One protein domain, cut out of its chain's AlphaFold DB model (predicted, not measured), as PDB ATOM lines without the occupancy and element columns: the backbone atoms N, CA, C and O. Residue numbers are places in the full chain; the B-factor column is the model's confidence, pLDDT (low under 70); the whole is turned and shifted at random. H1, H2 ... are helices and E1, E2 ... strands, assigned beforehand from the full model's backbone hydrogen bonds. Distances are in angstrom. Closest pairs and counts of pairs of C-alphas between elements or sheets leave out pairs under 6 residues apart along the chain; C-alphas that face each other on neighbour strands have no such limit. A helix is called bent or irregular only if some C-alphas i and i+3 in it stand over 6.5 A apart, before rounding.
ATOM      1  N   ARG A 100     225.647 168.640 102.470       95.88
ATOM      2  CA  ARG A 100     226.923 167.925 102.315       95.88
ATOM      3  C   ARG A 100     226.769 166.419 102.521       95.88
ATOM      4  O   ARG A 100     227.415 165.652 101.808       95.88
ATOM      5  N   GLU A 101     225.931 165.977 103.458       95.69
ATOM      6  CA  GLU A 101     225.636 164.548 103.640       95.69
ATOM      7  C   GLU A 101     224.855 163.959 102.465       95.69
ATOM      8  O   GLU A 101     225.208 162.890 101.961       95.69
ATOM      9  N   ALA A 102     223.829 164.662 101.985       95.88
ATOM     10  CA  ALA A 102     223.098 164.254 100.789       95.88
ATOM     11  C   ALA A 102     224.021 164.208  99.559       95.88
ATOM     12  O   ALA A 102     223.984 163.250  98.787       95.88
ATOM     13  N   GLY A 103     224.903 165.201  99.427       96.50
ATOM     14  CA  GLY A 103     225.910 165.309  98.378       96.50
ATOM     15  C   GLY A 103     226.854 164.111  98.313       96.50
ATOM     16  O   GLY A 103     227.071 163.563  97.235       96.50
ATOM     17  N   LYS A 104     227.331 163.612  99.463       95.81
ATOM     18  CA  LYS A 104     228.133 162.374  99.527       95.81
ATOM     19  C   LYS A 104     227.383 161.173  98.950       95.81
ATOM     20  O   LYS A 104     227.989 160.377  98.237       95.81
ATOM     21  N   ALA A 105     226.093 161.029  99.253       94.56
ATOM     22  CA  ALA A 105     225.283 159.914  98.764       94.56
ATOM     23  C   ALA A 105     224.991 160.034  97.259       94.56
ATOM     24  O   ALA A 105     225.183 159.070  96.518       94.56
ATOM     25  N   ILE A 106     224.588 161.223  96.798       96.12
ATOM     26  CA  ILE A 106     224.345 161.509  95.376       96.12
ATOM     27  C   ILE A 106     225.624 161.270  94.567       96.12
ATOM     28  O   ILE A 106     225.607 160.563  93.558       96.12
ATOM     29  N   GLY A 107     226.744 161.798  95.059       96.44
ATOM     30  CA  GLY A 107     228.060 161.627  94.468       96.44
ATOM     31  C   GLY A 107     228.501 160.168  94.391       96.44
ATOM     32  O   GLY A 107     228.959 159.719  93.345       96.44
ATOM     33  N   ALA A 108     228.304 159.390  95.458       96.50
ATOM     34  CA  ALA A 108     228.623 157.960  95.460       96.50
ATOM     35  C   ALA A 108     227.807 157.181  94.416       96.50
ATOM     36  O   ALA A 108     228.355 156.322  93.726       96.50
ATOM     37  N   ILE A 109     226.517 157.498  94.268       95.88
ATOM     38  CA  ILE A 109     225.639 156.854  93.282       95.88
ATOM     39  C   ILE A 109     226.109 157.168  91.858       95.88
ATOM     40  O   ILE A 109     226.288 156.250  91.054       95.88
ATOM     41  N   ARG A 110     226.368 158.442  91.541       96.12
ATOM     42  CA  ARG A 110     226.807 158.849  90.198       96.12
ATOM     43  C   ARG A 110     228.208 158.332  89.857       96.12
ATOM     44  O   ARG A 110     228.381 157.768  88.774       96.12
ATOM     45  N   ALA A 111     229.167 158.405  90.786       96.56
ATOM     46  CA  ALA A 111     230.479 157.762  90.633       96.56
ATOM     47  C   ALA A 111     230.347 156.250  90.421       96.56
ATOM     48  O   ALA A 111     231.047 155.685  89.582       96.56
ATOM     49  N   GLY A 112     229.427 155.593  91.135       96.50
ATOM     50  CA  GLY A 112     229.140 154.171  90.971       96.50
ATOM     51  C   GLY A 112     228.624 153.835  89.572       96.50
ATOM     52  O   GLY A 112     229.156 152.932  88.925       96.50
ATOM     53  N   HIS A 113     227.646 154.591  89.063       95.50
ATOM     54  CA  HIS A 113     227.139 154.421  87.697       95.50
ATOM     55  C   HIS A 113     228.251 154.570  86.656       95.50
ATOM     56  O   HIS A 113     228.418 153.696  85.806       95.50
ATOM     57  N   LEU A 114     229.033 155.650  86.743       95.06
ATOM     58  CA  LEU A 114     230.158 155.910  85.842       95.06
ATOM     59  C   LEU A 114     231.208 154.799  85.922       95.06
ATOM     60  O   LEU A 114     231.602 154.265  84.892       95.06
ATOM     61  N   THR A 115     231.587 154.372  87.125       95.75
ATOM     62  CA  THR A 115     232.549 153.276  87.325       95.75
ATOM     63  C   THR A 115     232.087 151.994  86.647       95.75
ATOM     64  O   THR A 115     232.874 151.351  85.951       95.75
ATOM     65  N   LEU A 116     230.818 151.615  86.821       95.00
ATOM     66  CA  LEU A 116     230.264 150.409  86.209       95.00
ATOM     67  C   LEU A 116     230.262 150.499  84.680       95.00
ATOM     68  O   LEU A 116     230.666 149.545  84.018       95.00
ATOM     69  N   MET A 117     229.857 151.642  84.123       94.31
ATOM     70  CA  MET A 117     229.852 151.879  82.676       94.31
ATOM     71  C   MET A 117     231.264 151.817  82.084       94.31
ATOM     72  O   MET A 117     231.488 151.088  81.117       94.31
ATOM     73  N   LEU A 118     232.229 152.489  82.714       92.50
ATOM     74  CA  LEU A 118     233.631 152.494  82.289       92.50
ATOM     75  C   LEU A 118     234.259 151.102  82.382       92.50
ATOM     76  O   LEU A 118     234.893 150.648  81.433       92.50
ATOM     77  N   THR A 119     234.019 150.388  83.484       92.56
ATOM     78  CA  THR A 119     234.524 149.018  83.678       92.56
ATOM     79  C   THR A 119     233.931 148.051  82.650       92.56
ATOM     80  O   THR A 119     234.612 147.138  82.190       92.56
ATOM     81  N   ALA A 120     232.671 148.256  82.256       92.00
ATOM     82  CA  ALA A 120     232.009 147.459  81.230       92.00
ATOM     83  C   ALA A 120     232.350 147.891  79.789       92.00
ATOM     84  O   ALA A 120     231.930 147.214  78.849       92.00
ATOM     85  N   GLY A 121     233.065 149.007  79.592       92.62
ATOM     86  CA  GLY A 121     233.310 149.589  78.269       92.62
ATOM     87  C   GLY A 121     232.027 150.052  77.565       92.62
ATOM     88  O   GLY A 121     231.925 149.972  76.339       92.62
ATOM     89  N   VAL A 122     231.017 150.474  78.331       93.06
ATOM     90  CA  VAL A 122     229.716 150.914  77.820       93.06
ATOM     91  C   VAL A 122     229.623 152.430  77.895       93.06
ATOM     92  O   VAL A 122     229.663 153.010  78.973       93.06
ATOM     93  N   ASP A 123     229.443 153.058  76.739       90.75
ATOM     94  CA  ASP A 123     229.136 154.484  76.642       90.75
ATOM     95  C   ASP A 123     227.803 154.795  77.361       90.75
ATOM     96  O   ASP A 123     226.807 154.104  77.093       90.75
ATOM     97  N   PRO A 124     227.747 155.820  78.237       87.50
ATOM     98  CA  PRO A 124     226.514 156.246  78.893       87.50
ATOM     99  C   PRO A 124     225.326 156.453  77.955       87.50
ATOM    100  O   PRO A 124     224.197 156.100  78.305       87.50
ATOM    101  N   GLU A 125     225.563 156.923  76.729       89.69
ATOM    102  CA  GLU A 125     224.513 157.126  75.736       89.69
ATOM    103  C   GLU A 125     223.804 155.832  75.333       89.69
ATOM    104  O   GLU A 125     222.667 155.873  74.846       89.69
ATOM    105  N   ARG A 126     224.447 154.675  75.510       92.81
ATOM    106  CA  ARG A 126     223.858 153.363  75.211       92.81
ATOM    107  C   ARG A 126     222.901 152.893  76.300       92.81
ATOM    108  O   ARG A 126     222.074 152.021  76.027       92.81
ATOM    109  N   ILE A 127     222.955 153.467  77.500       93.50
ATOM    110  CA  ILE A 127     222.032 153.125  78.580       93.50
ATOM    111  C   ILE A 127     220.699 153.840  78.341       93.50
ATOM    112  O   ILE A 127     220.543 155.030  78.595       93.50
ATOM    113  N   LYS A 128     219.717 153.104  77.807       95.31
ATOM    114  CA  LYS A 128     218.393 153.657  77.464       95.31
ATOM    115  C   LYS A 128     217.351 153.501  78.560       95.31
ATOM    116  O   LYS A 128     216.426 154.307  78.627       95.31
ATOM    117  N   THR A 129     217.503 152.488  79.405       96.44
ATOM    118  CA  THR A 129     216.505 152.132  80.412       96.44
ATOM    119  C   THR A 129     217.153 152.046  81.779       96.44
ATOM    120  O   THR A 129     218.115 151.301  81.953       96.44
ATOM    121  N   MET A 130     216.579 152.745  82.755       95.25
ATOM    122  CA  MET A 130     216.958 152.623  84.158       95.25
ATOM    123  C   MET A 130     215.800 152.041  84.965       95.25
ATOM    124  O   MET A 130     214.674 152.533  84.891       95.25
ATOM    125  N   TYR A 131     216.082 150.983  85.720       94.81
ATOM    126  CA  TYR A 131     215.136 150.348  86.631       94.81
ATOM    127  C   TYR A 131     215.388 150.877  88.044       94.81
ATOM    128  O   TYR A 131     216.488 150.740  88.571       94.81
ATOM    129  N   MET A 132     214.371 151.484  88.642       92.56
ATOM    130  CA  MET A 132     214.405 152.102  89.963       92.56
ATOM    131  C   MET A 132     213.593 151.230  90.920       92.56
ATOM    132  O   MET A 132     212.382 151.099  90.754       92.56
ATOM    133  N   ALA A 133     214.254 150.615  91.898       90.25
ATOM    134  CA  ALA A 133     213.634 149.708  92.865       90.25
ATOM    135  C   ALA A 133     213.681 150.270  94.297       90.25
ATOM    136  O   ALA A 133     214.417 151.217  94.586       90.25
ATOM    137  N   GLY A 134     212.905 149.660  95.194       84.44
ATOM    138  CA  GLY A 134     212.760 150.063  96.597       84.44
ATOM    139  C   GLY A 134     211.798 151.240  96.788       84.44
ATOM    140  O   GLY A 134     211.349 151.849  95.812       84.44
ATOM    141  N   ALA A 135     211.491 151.586  98.044       78.38
ATOM    142  CA  ALA A 135     210.571 152.690  98.349       78.38
ATOM    143  C   ALA A 135     211.004 153.990  97.663       78.38
ATOM    144  O   ALA A 135     210.260 154.544  96.857       78.38
ATOM    145  N   SER A 136     212.244 154.442  97.882       81.94
ATOM    146  CA  SER A 136     212.735 155.663  97.231       81.94
ATOM    147  C   SER A 136     212.695 155.557  95.706       81.94
ATOM    148  O   SER A 136     212.260 156.500  95.059       81.94
ATOM    149  N   GLY A 137     213.052 154.409  95.118       84.31
ATOM    150  CA  GLY A 137     212.969 154.208  93.669       84.31
ATOM    151  C   GLY A 137     211.548 154.312  93.107       84.31
ATOM    152  O   GLY A 137     211.387 154.726  91.962       84.31
ATOM    153  N   THR A 138     210.528 154.005  93.910       84.38
ATOM    154  CA  THR A 138     209.108 154.041  93.513       84.38
ATOM    155  C   THR A 138     208.493 155.436  93.562       84.38
ATOM    156  O   THR A 138     207.580 155.755  92.793       84.38
ATOM    157  N   TYR A 139     208.974 156.265  94.486       87.62
ATOM    158  CA  TYR A 139     208.381 157.570  94.778       87.62
ATOM    159  C   TYR A 139     209.228 158.748  94.305       87.62
ATOM    160  O   TYR A 139     208.705 159.852  94.185       87.62
ATOM    161  N   VAL A 140     210.519 158.547  94.028       91.25
ATOM    162  CA  VAL A 140     211.385 159.642  93.593       91.25
ATOM    163  C   VAL A 140     210.943 160.172  92.230       91.25
ATOM    164  O   VAL A 140     210.645 159.406  91.314       91.25
ATOM    165  N   ASP A 141     210.920 161.493  92.086       95.19
ATOM    166  CA  ASP A 141     210.644 162.125  90.804       95.19
ATOM    167  C   ASP A 141     211.833 161.905  89.847       95.19
ATOM    168  O   ASP A 141     212.969 162.281  90.175       95.19
ATOM    169  N   PRO A 142     211.613 161.304  88.666       94.88
ATOM    170  CA  PRO A 142     212.692 160.968  87.746       94.88
ATOM    171  C   PRO A 142     213.302 162.191  87.045       94.88
ATOM    172  O   PRO A 142     214.490 162.163  86.719       94.88
ATOM    173  N   VAL A 143     212.546 163.277  86.848       95.00
ATOM    174  CA  VAL A 143     213.069 164.541  86.306       95.00
ATOM    175  C   VAL A 143     214.022 165.158  87.321       95.00
ATOM    176  O   VAL A 143     215.183 165.411  86.999       95.00
ATOM    177  N   LYS A 144     213.569 165.321  88.570       96.44
ATOM    178  CA  LYS A 144     214.394 165.883  89.653       96.44
ATOM    179  C   LYS A 144     215.655 165.042  89.864       96.44
ATOM    180  O   LYS A 144     216.748 165.587  89.961       96.44
ATOM    181  N   SER A 145     215.509 163.714  89.857       95.38
ATOM    182  CA  SER A 145     216.609 162.754  90.031       95.38
ATOM    183  C   SER A 145     217.654 162.801  88.922       95.38
ATOM    184  O   SER A 145     218.841 162.670  89.212       95.38
ATOM    185  N   LYS A 146     217.245 162.978  87.659       94.19
ATOM    186  CA  LYS A 146     218.187 163.181  86.548       94.19
ATOM    187  C   LYS A 146     219.007 164.447  86.746       94.19
ATOM    188  O   LYS A 146     220.228 164.397  86.671       94.19
ATOM    189  N   GLU A 147     218.337 165.549  87.058       93.06
ATOM    190  CA  GLU A 147     218.965 166.866  87.206       93.06
ATOM    191  C   GLU A 147     219.990 166.904  88.347       93.06
ATOM    192  O   GLU A 147     221.031 167.547  88.227       93.06
ATOM    193  N   ILE A 148     219.749 166.165  89.435       93.38
ATOM    194  CA  ILE A 148     220.715 166.057  90.537       93.38
ATOM    195  C   ILE A 148     221.743 164.927  90.353       93.38
ATOM    196  O   ILE A 148     222.635 164.785  91.179       93.38
ATOM    197  N   GLY A 149     221.662 164.123  89.288       92.56
ATOM    198  CA  GLY A 149     222.663 163.097  88.968       92.56
ATOM    199  C   GLY A 149     222.423 161.700  89.551       92.56
ATOM    200  O   GLY A 149     223.329 160.873  89.513       92.56
ATOM    201  N   LEU A 150     221.225 161.402  90.059       94.62
ATOM    202  CA  LEU A 150     220.857 160.051  90.504       94.62
ATOM    203  C   LEU A 150     220.423 159.134  89.361       94.62
ATOM    204  O   LEU A 150     220.516 157.920  89.492       94.62
ATOM    205  N   ILE A 151     219.932 159.694  88.256       95.25
ATOM    206  CA  ILE A 151     219.553 158.935  87.060       95.25
ATOM    207  C   ILE A 151     220.499 159.307  85.928       95.25
ATOM    208  O   ILE A 151     220.820 160.479  85.745       95.25
ATOM    209  N   ILE A 152     220.912 158.303  85.148       94.75
ATOM    210  CA  ILE A 152     221.771 158.523  83.984       94.75
ATOM    211  C   ILE A 152     221.059 159.481  83.002       94.75
ATOM    212  O   ILE A 152     219.918 159.215  82.599       94.75
ATOM    213  N   PRO A 153     221.715 160.583  82.603       93.31
ATOM    214  CA  PRO A 153     221.100 161.652  81.821       93.31
ATOM    215  C   PRO A 153     220.501 161.180  80.490       93.31
ATOM    216  O   PRO A 153     219.429 161.645  80.080       93.31
ATOM    217  N   ASP A 154     221.147 160.204  79.850       92.44
ATOM    218  CA  ASP A 154     220.790 159.676  78.532       92.44
ATOM    219  C   ASP A 154     219.642 158.658  78.515       92.44
ATOM    220  O   ASP A 154     219.158 158.301  77.435       92.44
ATOM    221  N   CYS A 155     219.169 158.213  79.683       94.00
ATOM    222  CA  CYS A 155     218.078 157.244  79.770       94.00
ATOM    223  C   CYS A 155     216.786 157.802  79.164       94.00
ATOM    224  O   CYS A 155     216.252 158.798  79.637       94.00
ATOM    225  N   THR A 156     216.215 157.133  78.171       96.38
ATOM    226  CA  THR A 156     214.928 157.509  77.561       96.38
ATOM    227  C   THR A 156     213.741 156.810  78.222       96.38
ATOM    228  O   THR A 156     212.585 157.117  77.939       96.38
ATOM    229  N   THR A 157     213.998 155.850  79.108       97.31
ATOM    230  CA  THR A 157     212.968 155.129  79.854       97.31
ATOM    231  C   THR A 157     213.398 154.965  81.304       97.31
ATOM    232  O   THR A 157     214.476 154.447  81.590       97.31
ATOM    233  N   VAL A 158     212.536 155.376  82.229       96.75
ATOM    234  CA  VAL A 158     212.713 155.126  83.663       96.75
ATOM    235  C   VAL A 158     211.575 154.223  84.115       96.75
ATOM    236  O   VAL A 158     210.410 154.552  83.906       96.75
ATOM    237  N   LYS A 159     211.903 153.067  84.694       95.62
ATOM    238  CA  LYS A 159     210.922 152.092  85.186       95.62
ATOM    239  C   LYS A 159     210.972 152.025  86.703       95.62
ATOM    240  O   LYS A 159     211.982 151.594  87.248       95.62
ATOM    241  N   GLN A 160     209.898 152.409  87.376       93.50
ATOM    242  CA  GLN A 160     209.798 152.328  88.834       93.50
ATOM    243  C   GLN A 160     209.194 150.982  89.227       93.50
ATOM    244  O   GLN A 160     207.990 150.782  89.124       93.50
ATOM    245  N   VAL A 161     210.036 150.029  89.616       90.38
ATOM    246  CA  VAL A 161     209.682 148.605  89.751       90.38
ATOM    247  C   VAL A 161     209.444 148.153  91.192       90.38
ATOM    248  O   VAL A 161     209.541 146.963  91.478       90.38
ATOM    249  N   CYS A 162     209.078 149.077  92.084       84.88
ATOM    250  CA  CYS A 162     208.589 148.739  93.425       84.88
ATOM    251  C   CYS A 162     209.621 147.959  94.269       84.88
ATOM    252  O   CYS A 162     210.834 148.014  94.016       84.88
ATOM    253  N   TYR A 163     209.172 147.261  95.316       85.94
ATOM    254  CA  TYR A 163     210.024 146.391  96.132       85.94
ATOM    255  C   TYR A 163     210.295 145.036  95.462       85.94
ATOM    256  O   TYR A 163     209.689 144.019  95.788       85.94
ATOM    257  N   THR A 164     211.293 144.996  94.580       89.38
ATOM    258  CA  THR A 164     211.694 143.765  93.874       89.38
ATOM    259  C   THR A 164     212.139 142.633  94.805       89.38
ATOM    260  O   THR A 164     211.927 141.469  94.485       89.38
ATOM    261  N   SER A 165     212.719 142.946  95.970       89.69
ATOM    262  CA  SER A 165     213.085 141.925  96.965       89.69
ATOM    263  C   SER A 165     211.864 141.255  97.598       89.69
ATOM    264  O   SER A 165     211.920 140.062  97.885       89.69
ATOM    265  N   LEU A 166     210.786 142.009  97.838       86.69
ATOM    266  CA  LEU A 166     209.546 141.469  98.396       86.69
ATOM    267  C   LEU A 166     208.811 140.633  97.346       86.69
ATOM    268  O   LEU A 166     208.378 139.522  97.637       86.69
ATOM    269  N   GLU A 167     208.749 141.135  96.112       86.88
ATOM    270  CA  GLU A 167     208.190 140.399  94.977       86.88
ATOM    271  C   GLU A 167     208.935 139.079  94.742       86.88
ATOM    272  O   GLU A 167     208.300 138.034  94.629       86.88
ATOM    273  N   LEU A 168     210.272 139.087  94.797       91.19
ATOM    274  CA  LEU A 168     211.064 137.862  94.694       91.19
ATOM    275  C   LEU A 168     210.791 136.893  95.854       91.19
ATOM    276  O   LEU A 168     210.726 135.689  95.628       91.19
ATOM    277  N   ALA A 169     210.622 137.386  97.085       90.00
ATOM    278  CA  ALA A 169     210.289 136.535  98.230       90.00
ATOM    279  C   ALA A 169     208.909 135.868  98.072       90.00
ATOM    280  O   ALA A 169     208.754 134.689  98.395       90.00
ATOM    281  N   LYS A 170     207.926 136.594  97.525       88.56
ATOM    282  CA  LYS A 170     206.604 136.057  97.173       88.56
ATOM    283  C   LYS A 170     206.703 135.005  96.068       88.56
ATOM    284  O   LYS A 170     206.166 133.912  96.228       88.56
ATOM    285  N   ASP A 171     207.420 135.306  94.986       90.56
ATOM    286  CA  ASP A 171     207.651 134.357  93.892       90.56
ATOM    287  C   ASP A 171     208.320 133.081  94.407       90.56
ATOM    288  O   ASP A 171     207.908 131.978  94.055       90.56
ATOM    289  N   PHE A 172     209.292 133.226  95.306       90.56
ATOM    290  CA  PHE A 172     209.999 132.112  95.923       90.56
ATOM    291  C   PHE A 172     209.095 131.212  96.769       90.56
ATOM    292  O   PHE A 172     209.222 129.990  96.719       90.56
ATOM    293  N   LEU A 173     208.165 131.802  97.527       90.69
ATOM    294  CA  LEU A 173     207.189 131.055  98.322       90.69
ATOM    295  C   LEU A 173     206.252 130.218  97.438       90.69
ATOM    296  O   LEU A 173     205.857 129.120  97.824       90.69
ATOM    297  N   LEU A 174     205.901 130.735  96.258       93.25
ATOM    298  CA  LEU A 174     205.000 130.075  95.312       93.25
ATOM    299  C   LEU A 174     205.719 129.085  94.382       93.25
ATOM    300  O   LEU A 174     205.080 128.160  93.883       93.25
ATOM    301  N   LYS A 175     207.015 129.298  94.124       95.44
ATOM    302  CA  LYS A 175     207.843 128.554  93.158       95.44
ATOM    303  C   LYS A 175     209.253 128.293  93.717       95.44
ATOM    304  O   LYS A 175     210.236 128.864  93.228       95.44
ATOM    305  N   PRO A 176     209.395 127.455  94.757       92.62
ATOM    306  CA  PRO A 176     210.681 127.218  95.419       92.62
ATOM    307  C   PRO A 176     211.748 126.618  94.489       92.62
ATOM    308  O   PRO A 176     212.947 126.792  94.720       92.62
ATOM    309  N   GLU A 177     211.347 125.950  93.405       94.56
ATOM    310  CA  GLU A 177     212.237 125.408  92.374       94.56
ATOM    311  C   GLU A 177     213.083 126.481  91.672       94.56
ATOM    312  O   GLU A 177     214.191 126.184  91.217       94.56
ATOM    313  N   MET A 178     212.637 127.745  91.676       94.38
ATOM    314  CA  MET A 178     213.400 128.876  91.136       94.38
ATOM    315  C   MET A 178     214.744 129.085  91.850       94.38
ATOM    316  O   MET A 178     215.617 129.767  91.309       94.38
ATOM    317  N   ILE A 179     214.964 128.486  93.033       93.38
ATOM    318  CA  ILE A 179     216.247 128.580  93.745       93.38
ATOM    319  C   ILE A 179     217.427 128.132  92.872       93.38
ATOM    320  O   ILE A 179     218.514 128.702  92.971       93.38
ATOM    321  N   GLY A 180     217.221 127.125  92.015       94.06
ATOM    322  CA  GLY A 180     218.258 126.607  91.123       94.06
ATOM    323  C   GLY A 180     218.716 127.670  90.126       94.06
ATOM    324  O   GLY A 180     219.909 127.965  90.034       94.06
ATOM    325  N   ASP A 181     217.757 128.307  89.457       93.25
ATOM    326  CA  ASP A 181     218.012 129.357  88.469       93.25
ATOM    327  C   ASP A 181     218.620 130.611  89.110       93.25
ATOM    328  O   ASP A 181     219.553 131.205  88.560       93.25
ATOM    329  N   LEU A 182     218.150 130.993  90.302       93.12
ATOM    330  CA  LEU A 182     218.696 132.123  91.060       93.12
ATOM    331  C   LEU A 182     220.140 131.871  91.507       93.12
ATOM    332  O   LEU A 182     220.978 132.769  91.404       93.12
ATOM    333  N   ASN A 183     220.461 130.652  91.949       93.50
ATOM    334  CA  ASN A 183     221.835 130.265  92.272       93.50
ATOM    335  C   ASN A 183     222.734 130.312  91.029       93.50
ATOM    336  O   ASN A 183     223.827 130.875  91.087       93.50
ATOM    337  N   ALA A 184     222.256 129.812  89.887       93.19
ATOM    338  CA  ALA A 184     222.998 129.889  88.632       93.19
ATOM    339  C   ALA A 184     223.215 131.343  88.168       93.19
ATOM    340  O   ALA A 184     224.278 131.677  87.635       93.19
ATOM    341  N   LEU A 185     222.234 132.230  88.370       92.06
ATOM    342  CA  LEU A 185     222.374 133.663  88.102       92.06
ATOM    343  C   LEU A 185     223.401 134.310  89.040       92.06
ATOM    344  O   LEU A 185     224.286 135.025  88.567       92.06
ATOM    345  N   ARG A 186     223.326 134.030  90.346       91.56
ATOM    346  CA  ARG A 186     224.304 134.490  91.343       91.56
ATOM    347  C   ARG A 186     225.722 134.109  90.926       91.56
ATOM    348  O   ARG A 186     226.591 134.976  90.916       91.56
ATOM    349  N   ASP A 187     225.949 132.857  90.543       90.56
ATOM    350  CA  ASP A 187     227.288 132.370  90.188       90.56
ATOM    351  C   ASP A 187     227.860 133.117  88.974       90.56
ATOM    352  O   ASP A 187     229.043 133.463  88.945       90.56
ATOM    353  N   LYS A 188     227.011 133.485  88.007       88.12
ATOM    354  CA  LYS A 188     227.407 134.345  86.880       88.12
ATOM    355  C   LYS A 188     227.731 135.778  87.314       88.12
ATOM    356  O   LYS A 188     228.645 136.377  86.753       88.12
ATOM    357  N   LEU A 189     226.998 136.335  88.279       87.00
ATOM    358  CA  LEU A 189     227.176 137.716  88.745       87.00
ATOM    359  C   LEU A 189     228.417 137.890  89.625       87.00
ATOM    360  O   LEU A 189     229.172 138.839  89.425       87.00
ATOM    361  N   VAL A 190     228.662 136.968  90.562       81.12
ATOM    362  CA  VAL A 190     229.778 137.060  91.526       81.12
ATOM    363  C   VAL A 190     231.131 137.117  90.814       81.12
ATOM    364  O   VAL A 190     232.008 137.870  91.225       81.12
ATOM    365  N   THR A 191     231.287 136.401  89.696       77.19
ATOM    366  CA  THR A 191     232.531 136.419  88.901       77.19
ATOM    367  C   THR A 191     232.830 137.759  88.223       77.19
ATOM    368  O   THR A 191     233.964 137.992  87.815       77.19
ATOM    369  N   LYS A 192     231.836 138.647  88.098       80.56
ATOM    370  CA  LYS A 192     231.947 139.963  87.443       80.56
ATOM    371  C   LYS A 192     231.677 141.122  88.402       80.56
ATOM    372  O   LYS A 192     231.402 142.238  87.964       80.56
ATOM    373  N   HIS A 193     231.709 140.855  89.704       86.75
ATOM    374  CA  HIS A 193     231.429 141.855  90.717       86.75
ATOM    375  C   HIS A 193     232.518 142.938  90.748       86.75
ATOM    376  O   HIS A 193     233.703 142.637  90.892       86.75
ATOM    377  N   VAL A 194     232.110 144.205  90.645       87.88
ATOM    378  CA  VAL A 194     233.016 145.356  90.738       87.88
ATOM    379  C   VAL A 194     233.045 145.843  92.184       87.88
ATOM    380  O   VAL A 194     232.114 146.490  92.659       87.88
ATOM    381  N   MET A 195     234.131 145.541  92.892       90.75
ATOM    382  CA  MET A 195     234.360 146.031  94.251       90.75
ATOM    383  C   MET A 195     234.771 147.509  94.214       90.75
ATOM    384  O   MET A 195     235.931 147.826  93.959       90.75
ATOM    385  N   PHE A 196     233.845 148.427  94.505       93.06
ATOM    386  CA  PHE A 196     234.149 149.868  94.531       93.06
ATOM    387  C   PHE A 196     235.272 150.235  95.507       93.06
ATOM    388  O   PHE A 196     236.098 151.080  95.185       93.06
ATOM    389  N   ALA A 197     235.366 149.546  96.648       88.69
ATOM    390  CA  ALA A 197     236.424 149.770  97.635       88.69
ATOM    391  C   ALA A 197     237.848 149.508  97.105       88.69
ATOM    392  O   ALA A 197     238.805 150.027  97.667       88.69
ATOM    393  N   SER A 198     237.994 148.703  96.048       90.31
ATOM    394  CA  SER A 198     239.278 148.413  95.397       90.31
ATOM    395  C   SER A 198     239.350 148.962  93.970       90.31
ATOM    396  O   SER A 198     240.201 148.534  93.197       90.31
ATOM    397  N   SER A 199     238.418 149.836  93.582       94.81
ATOM    398  CA  SER A 199     238.382 150.437  92.250       94.81
ATOM    399  C   SER A 199     239.019 151.824  92.291       94.81
ATOM    400  O   SER A 199     238.482 152.744  92.912       94.81
ATOM    401  N   ASP A 200     240.140 151.984  91.586       94.31
ATOM    402  CA  ASP A 200     240.792 153.288  91.413       94.31
ATOM    403  C   ASP A 200     239.865 154.263  90.676       94.31
ATOM    404  O   ASP A 200     239.707 155.402  91.100       94.31
ATOM    405  N   ILE A 201     239.148 153.776  89.654       94.38
ATOM    406  CA  ILE A 201     238.149 154.554  88.903       94.38
ATOM    407  C   ILE A 201     237.076 155.113  89.844       94.38
ATOM    408  O   ILE A 201     236.787 156.310  89.802       94.38
ATOM    409  N   PHE A 202     236.496 154.271  90.709       96.75
ATOM    410  CA  PHE A 202     235.489 154.728  91.668       96.75
ATOM    411  C   PHE A 202     236.071 155.752  92.632       96.75
ATOM    412  O   PHE A 202     235.457 156.790  92.863       96.75
ATOM    413  N   SER A 203     237.247 155.459  93.187       95.94
ATOM    414  CA  SER A 203     237.895 156.314  94.181       95.94
ATOM    415  C   SER A 203     238.204 157.697  93.603       95.94
ATOM    416  O   SER A 203     237.887 158.712  94.224       95.94
ATOM    417  N   GLU A 204     238.748 157.755  92.387       94.75
ATOM    418  CA  GLU A 204     239.025 159.004  91.680       94.75
ATOM    419  C   GLU A 204     237.744 159.766  91.337       94.75
ATOM    420  O   GLU A 204     237.654 160.958  91.637       94.75
ATOM    421  N   LEU A 205     236.734 159.107  90.761       96.06
ATOM    422  CA  LEU A 205     235.457 159.750  90.437       96.06
ATOM    423  C   LEU A 205     234.743 160.255  91.692       96.06
ATOM    424  O   LEU A 205     234.250 161.381  91.695       96.06
ATOM    425  N   TYR A 206     234.731 159.474  92.773       97.19
ATOM    426  CA  TYR A 206     234.092 159.854  94.029       97.19
ATOM    427  C   TYR A 206     234.760 161.068  94.679       97.19
ATOM    428  O   TYR A 206     234.064 161.931  95.202       97.19
ATOM    429  N   VAL A 207     236.088 161.205  94.599       96.62
ATOM    430  CA  VAL A 207     236.778 162.424  95.060       96.62
ATOM    431  C   VAL A 207     236.301 163.656  94.285       96.62
ATOM    432  O   VAL A 207     236.141 164.729  94.865       96.62
ATOM    433  N   GLN A 208     236.038 163.523  92.985       95.81
ATOM    434  CA  GLN A 208     235.551 164.633  92.158       95.81
ATOM    435  C   GLN A 208     234.084 164.945  92.461       95.81
ATOM    436  O   GLN A 208     233.711 166.110  92.565       95.81
ATOM    437  N   GLU A 209     233.266 163.923  92.679       96.38
ATOM    438  CA  GLU A 209     231.895 164.081  93.165       96.38
ATOM    439  C   GLU A 209     231.846 164.786  94.517       96.38
ATOM    440  O   GLU A 209     231.093 165.740  94.694       96.38
ATOM    441  N   TYR A 210     232.690 164.358  95.453       96.69
ATOM    442  CA  TYR A 210     232.823 164.976  96.762       96.69
ATOM    443  C   TYR A 210     233.232 166.444  96.623       96.69
ATOM    444  O   TYR A 210     232.577 167.320  97.180       96.69
ATOM    445  N   ALA A 211     234.249 166.741  95.813       96.12
ATOM    446  CA  ALA A 211     234.680 168.115  95.585       96.12
ATOM    447  C   ALA A 211     233.564 168.980  94.961       96.12
ATOM    448  O   ALA A 211     233.434 170.158  95.293       96.12
ATOM    449  N   PHE A 212     232.742 168.409  94.074       95.06
ATOM    450  CA  PHE A 212     231.603 169.092  93.454       95.06
ATOM    451  C   PHE A 212     230.458 169.349  94.430       95.06
ATOM    452  O   PHE A 212     229.882 170.432  94.424       95.06
ATOM    453  N   TRP A 213     230.107 168.375  95.264       95.88
ATOM    454  CA  TRP A 213     228.973 168.503  96.173       95.88
ATOM    455  C   TRP A 213     229.319 169.215  97.478       95.88
ATOM    456  O   TRP A 213     228.459 169.898  98.030       95.88
ATOM    457  N   ASN A 214     230.560 169.103  97.953       95.06
ATOM    458  CA  ASN A 214     230.937 169.512  99.304       95.06
ATOM    459  C   ASN A 214     231.920 170.687  99.327       95.06
ATOM    460  O   ASN A 214     231.814 171.528 100.221       95.06
ATOM    461  N   ASP A 215     232.824 170.771  98.346       94.06
ATOM    462  CA  ASP A 215     233.938 171.732  98.365       94.06
ATOM    463  C   ASP A 215     233.774 172.888  97.363       94.06
ATOM    464  O   ASP A 215     234.665 173.731  97.232       94.06
ATOM    465  N   GLY A 216     232.647 172.963  96.648       92.81
ATOM    466  CA  GLY A 216     232.373 174.054  95.711       92.81
ATOM    467  C   GLY A 216     233.154 173.955  94.405       92.81
ATOM    468  O   GLY A 216     233.412 174.982  93.774       92.81
ATOM    469  N   MET A 217     233.568 172.753  93.978       94.50
ATOM    470  CA  MET A 217     234.257 172.602  92.697       94.50
ATOM    471  C   MET A 217     233.379 173.140  91.550       94.50
ATOM    472  O   MET A 217     232.269 172.650  91.340       94.50
ATOM    473  N   PRO A 218     233.894 174.077  90.730       92.38
ATOM    474  CA  PRO A 218     233.150 174.595  89.591       92.38
ATOM    475  C   PRO A 218     232.790 173.505  88.576       92.38
ATOM    476  O   PRO A 218     233.623 172.666  88.218       92.38
ATOM    477  N   LEU A 219     231.575 173.572  88.026       90.56
ATOM    478  CA  LEU A 219     231.058 172.586  87.069       90.56
ATOM    479  C   LEU A 219     231.964 172.415  85.836       90.56
ATOM    480  O   LEU A 219     232.157 171.306  85.353       90.56
ATOM    481  N   ASN A 220     232.586 173.494  85.345       92.62
ATOM    482  CA  ASN A 220     233.513 173.427  84.210       92.62
ATOM    483  C   ASN A 220     234.779 172.602  84.505       92.62
ATOM    484  O   ASN A 220     235.332 171.985  83.597       92.62
ATOM    485  N   ARG A 221     235.246 172.579  85.757       93.25
ATOM    486  CA  ARG A 221     236.359 171.733  86.185       93.25
ATOM    487  C   ARG A 221     235.912 170.284  86.237       93.25
ATOM    488  O   ARG A 221     236.652 169.430  85.762       93.25
ATOM    489  N   TYR A 222     234.706 170.036  86.740       93.00
ATOM    490  CA  TYR A 222     234.164 168.687  86.794       93.00
ATOM    491  C   TYR A 222     233.950 168.088  85.395       93.00
ATOM    492  O   TYR A 222     234.340 166.950  85.151       93.00
ATOM    493  N   ARG A 223     233.462 168.877  84.427       93.31
ATOM    494  CA  ARG A 223     233.365 168.461  83.014       93.31
ATOM    495  C   ARG A 223     234.697 167.952  82.460       93.31
ATOM    496  O   ARG A 223     234.757 166.834  81.966       93.31
ATOM    497  N   ARG A 224     235.787 168.708  82.653       92.94
ATOM    498  CA  ARG A 224     237.139 168.301  82.218       92.94
ATOM    499  C   ARG A 224     237.625 167.007  82.864       92.94
ATOM    500  O   ARG A 224     238.459 166.308  82.299       92.94
ATOM    501  N   VAL A 225     237.158 166.689  84.072       92.00
ATOM    502  CA  VAL A 225     237.441 165.386  84.682       92.00
ATOM    503  C   VAL A 225     236.765 164.294  83.865       92.00
ATOM    504  O   VAL A 225     237.453 163.361  83.473       92.00
ATOM    505  N   LEU A 226     235.465 164.422  83.598       92.69
ATOM    506  CA  LEU A 226     234.684 163.409  82.884       92.69
ATOM    507  C   LEU A 226     235.161 163.199  81.444       92.69
ATOM    508  O   LEU A 226     235.189 162.062  80.985       92.69
ATOM    509  N   GLU A 227     235.624 164.254  80.772       92.06
ATOM    510  CA  GLU A 227     236.270 164.153  79.454       92.06
ATOM    511  C   GLU A 227     237.484 163.205  79.486       92.06
ATOM    512  O   GLU A 227     237.659 162.386  78.593       92.06
ATOM    513  N   ARG A 228     238.288 163.209  80.562       90.88
ATOM    514  CA  ARG A 228     239.427 162.275  80.693       90.88
ATOM    515  C   ARG A 228     239.007 160.814  80.864       90.88
ATOM    516  O   ARG A 228     239.833 159.933  80.641       90.88
ATOM    517  N   TYR A 229     237.757 160.562  81.249       89.69
ATOM    518  CA  TYR A 229     237.177 159.221  81.323       89.69
ATOM    519  C   TYR A 229     236.327 158.877  80.087       89.69
ATOM    520  O   TYR A 229     235.658 157.851  80.097       89.69
ATOM    521  N   GLY A 230     236.326 159.697  79.027       88.00
ATOM    522  CA  GLY A 230     235.502 159.447  77.835       88.00
ATOM    523  C   GLY A 230     233.997 159.598  78.089       88.00
ATOM    524  O   GLY A 230     233.183 158.916  77.472       88.00
ATOM    525  N   ALA A 231     233.627 160.436  79.062       87.88
ATOM    526  CA  ALA A 231     232.248 160.800  79.379       87.88
ATOM    527  C   ALA A 231     231.997 162.284  79.049       87.88
ATOM    528  O   ALA A 231     231.358 163.015  79.819       87.88
ATOM    529  N   GLU A 232     232.539 162.758  77.921       89.06
ATOM    530  CA  GLU A 232     232.385 164.135  77.451       89.06
ATOM    531  C   GLU A 232     230.902 164.518  77.400       89.06
ATOM    532  O   GLU A 232     230.062 163.741  76.963       89.06
ATOM    533  N   GLY A 233     230.531 165.709  77.875       87.75
ATOM    534  CA  GLY A 233     229.143 166.186  77.827       87.75
ATOM    535  C   GLY A 233     228.126 165.374  78.644       87.75
ATOM    536  O   GLY A 233     226.931 165.620  78.507       87.75
ATOM    537  N   TYR A 234     228.543 164.419  79.487       91.88
ATOM    538  CA  TYR A 234     227.629 163.638  80.337       91.88
ATOM    539  C   TYR A 234     226.755 164.532  81.231       91.88
ATOM    540  O   TYR A 234     225.570 164.280  81.387       91.88
ATOM    541  N   LEU A 235     227.313 165.622  81.770       90.50
ATOM    542  CA  LEU A 235     226.585 166.570  82.631       90.50
ATOM    543  C   LEU A 235     225.780 167.626  81.860       90.50
ATOM    544  O   LEU A 235     225.058 168.402  82.477       90.50
ATOM    545  N   ASP A 236     225.939 167.697  80.539       87.94
ATOM    546  CA  ASP A 236     225.370 168.762  79.700       87.94
ATOM    547  C   ASP A 236     224.180 168.289  78.870       87.94
ATOM    548  O   ASP A 236     223.523 169.072  78.181       87.94
ATOM    549  N   ARG A 237     223.913 166.990  78.913       85.25
ATOM    550  CA  ARG A 237     222.885 166.330  78.130       85.25
ATOM    551  C   ARG A 237     221.848 165.815  79.103       85.25
ATOM    552  O   ARG A 237     222.189 165.075  80.005       85.25
ATOM    553  N   THR A 238     220.584 166.152  78.896       87.81
ATOM    554  CA  THR A 238     219.469 165.496  79.584       87.81
ATOM    555  C   THR A 238     218.449 165.139  78.522       87.81
ATOM    556  O   THR A 238     217.861 166.022  77.901       87.81
ATOM    557  N   LYS A 239     218.255 163.840  78.271       91.12
ATOM    558  CA  LYS A 239     217.225 163.378  77.333       91.12
ATOM    559  C   LYS A 239     215.877 163.296  78.049       91.12
ATOM    560  O   LYS A 239     215.806 162.881  79.212       91.12
ATOM    561  N   GLU A 240     214.806 163.664  77.352       93.50
ATOM    562  CA  GLU A 240     213.452 163.372  77.820       93.50
ATOM    563  C   GLU A 240     213.272 161.862  77.996       93.50
ATOM    564  O   GLU A 240     213.931 161.050  77.340       93.50
ATOM    565  N   HIS A 241     212.402 161.482  78.925       95.25
ATOM    566  CA  HIS A 241     212.169 160.087  79.247       95.25
ATOM    567  C   HIS A 241     210.683 159.790  79.381       95.25
ATOM    568  O   HIS A 241     209.891 160.636  79.788       95.25
ATOM    569  N   VAL A 242     210.334 158.541  79.095       97.06
ATOM    570  CA  VAL A 242     209.035 157.974  79.437       97.06
ATOM    571  C   VAL A 242     209.150 157.312  80.804       97.06
ATOM    572  O   VAL A 242     210.001 156.441  81.014       97.06
ATOM    573  N   LEU A 243     208.293 157.729  81.734       95.38
ATOM    574  CA  LEU A 243     208.131 157.066  83.021       95.38
ATOM    575  C   LEU A 243     207.177 155.879  82.862       95.38
ATOM    576  O   LEU A 243     206.024 156.046  82.473       95.38
ATOM    577  N   VAL A 244     207.654 154.682  83.192       95.00
ATOM    578  CA  VAL A 244     206.823 153.482  83.316       95.00
ATOM    579  C   VAL A 244     206.688 153.162  84.796       95.00
ATOM    580  O   VAL A 244     207.639 152.709  85.438       95.00
ATOM    581  N   LYS A 245     205.492 153.393  85.325       90.69
ATOM    582  CA  LYS A 245     205.149 153.122  86.716       90.69
ATOM    583  C   LYS A 245     203.986 152.116  86.746       90.69
ATOM    584  O   LYS A 245     202.845 152.530  86.579       90.69
TER     585      LYS A 245
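AT A GLANCE: This is residues 100 to 245 of the 327 residues of the protein "DUF4445 domain-containing protein" of Candidatus Methanomethylophilaceae archaeon (UniProt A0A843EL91). Three helices side by side, H1, H6 and H7, with H6 packed on both others, make one part of the model, and a small sheet of E1, E2 and E3 with the short helices H2 and H3 at it makes another. H4 and H5 form a V that runs out from the sheet and back toward H6, round an open gap; of it, residues 183 to 190 of H5 stick out free, with residue 191. The printed part has 146 residues, with seven named helices and three named strands in the order H1 E1 H2 H3 E2 H4 H5 H6 H7 E3; the sheet runs E1 E2 E3, parallel throughout, and the class is mostly helix. It is only just compact, close to loose, with a radius of gyration of the C-alphas of 17.1 A, and elongated, spanning 53 by 32 by 30 A.

IN THESE COORDINATES: H1, residues 100 to 119, begins with C-alpha 100 at (226.923, 167.925, 102.315) and is 27.6 A long. E1 is residues 129 to 132, H2 134 to 139, H3 142 to 147 and E2 157 to 160. H4, residues 164 to 174, is 15.3 A long; H5, residues 176 to 190, is 21.8 A long and begins with C-alpha 176 at (210.681, 127.218, 95.419). H5 is neither bent nor irregular, but only just: C-alphas 177 and 180 are 6.3 A apart. H6, residues 200 to 214, is 20.6 A long, and H7, residues 219 to 228, 14.7 A. E3, residues 242 to 244, ends with C-alpha 244 at (206.823, 153.482, 83.316).

HOW THE PARTS SIT: H1 and H6 touch at a shallow tilt of 30 degrees, opposite ways; their closest C-alphas, of Gly 107 and Glu 209, are 4.7 A apart. H6 touches H7 with residues 208 to 212 alone, closest at the C-alphas of Gln 208 and Tyr 222, 6.9 A; the two form a helical hairpin. H1 and H7 are apart. E1 and E2 are parallel at 18 degrees, with N 130 and O 157 at 2.9 A, within hydrogen-bond range. E2 and E3 are parallel at 26 degrees, with N 244 and O 158 at 2.8 A. H2 and H3 are on the sheet but only graze it, H2 with residues 134 to 139, H3 with 142 to 143. E1, H2 H3, E2 is a strand-helix-strand unit, two parallel neighbour strands with helices between, and its crossover is right-handed; E2, H4 H5 H6 H7, E3 is another. H4 and H5 are close but not clearly touching, at a steep tilt of 38 degrees, opposite ways; the closest C-alphas, of Phe 172 and Met 178, are 6.7 A apart. In H1, H2, H3, H4 and H6 every O i to N i+4 pair is within hydrogen-bond range; in H5 9 of 11 are, in H7 5 of 6.

THE WHOLE: The two C-alphas farthest apart, of Glu 177 and Pro 218, are 53.5 A apart. The printed part has no cut. The link from H7 to E3, residues 229 to 241, is long. The mean pLDDT of the printed part is 92.3, and no printed residue is under 70.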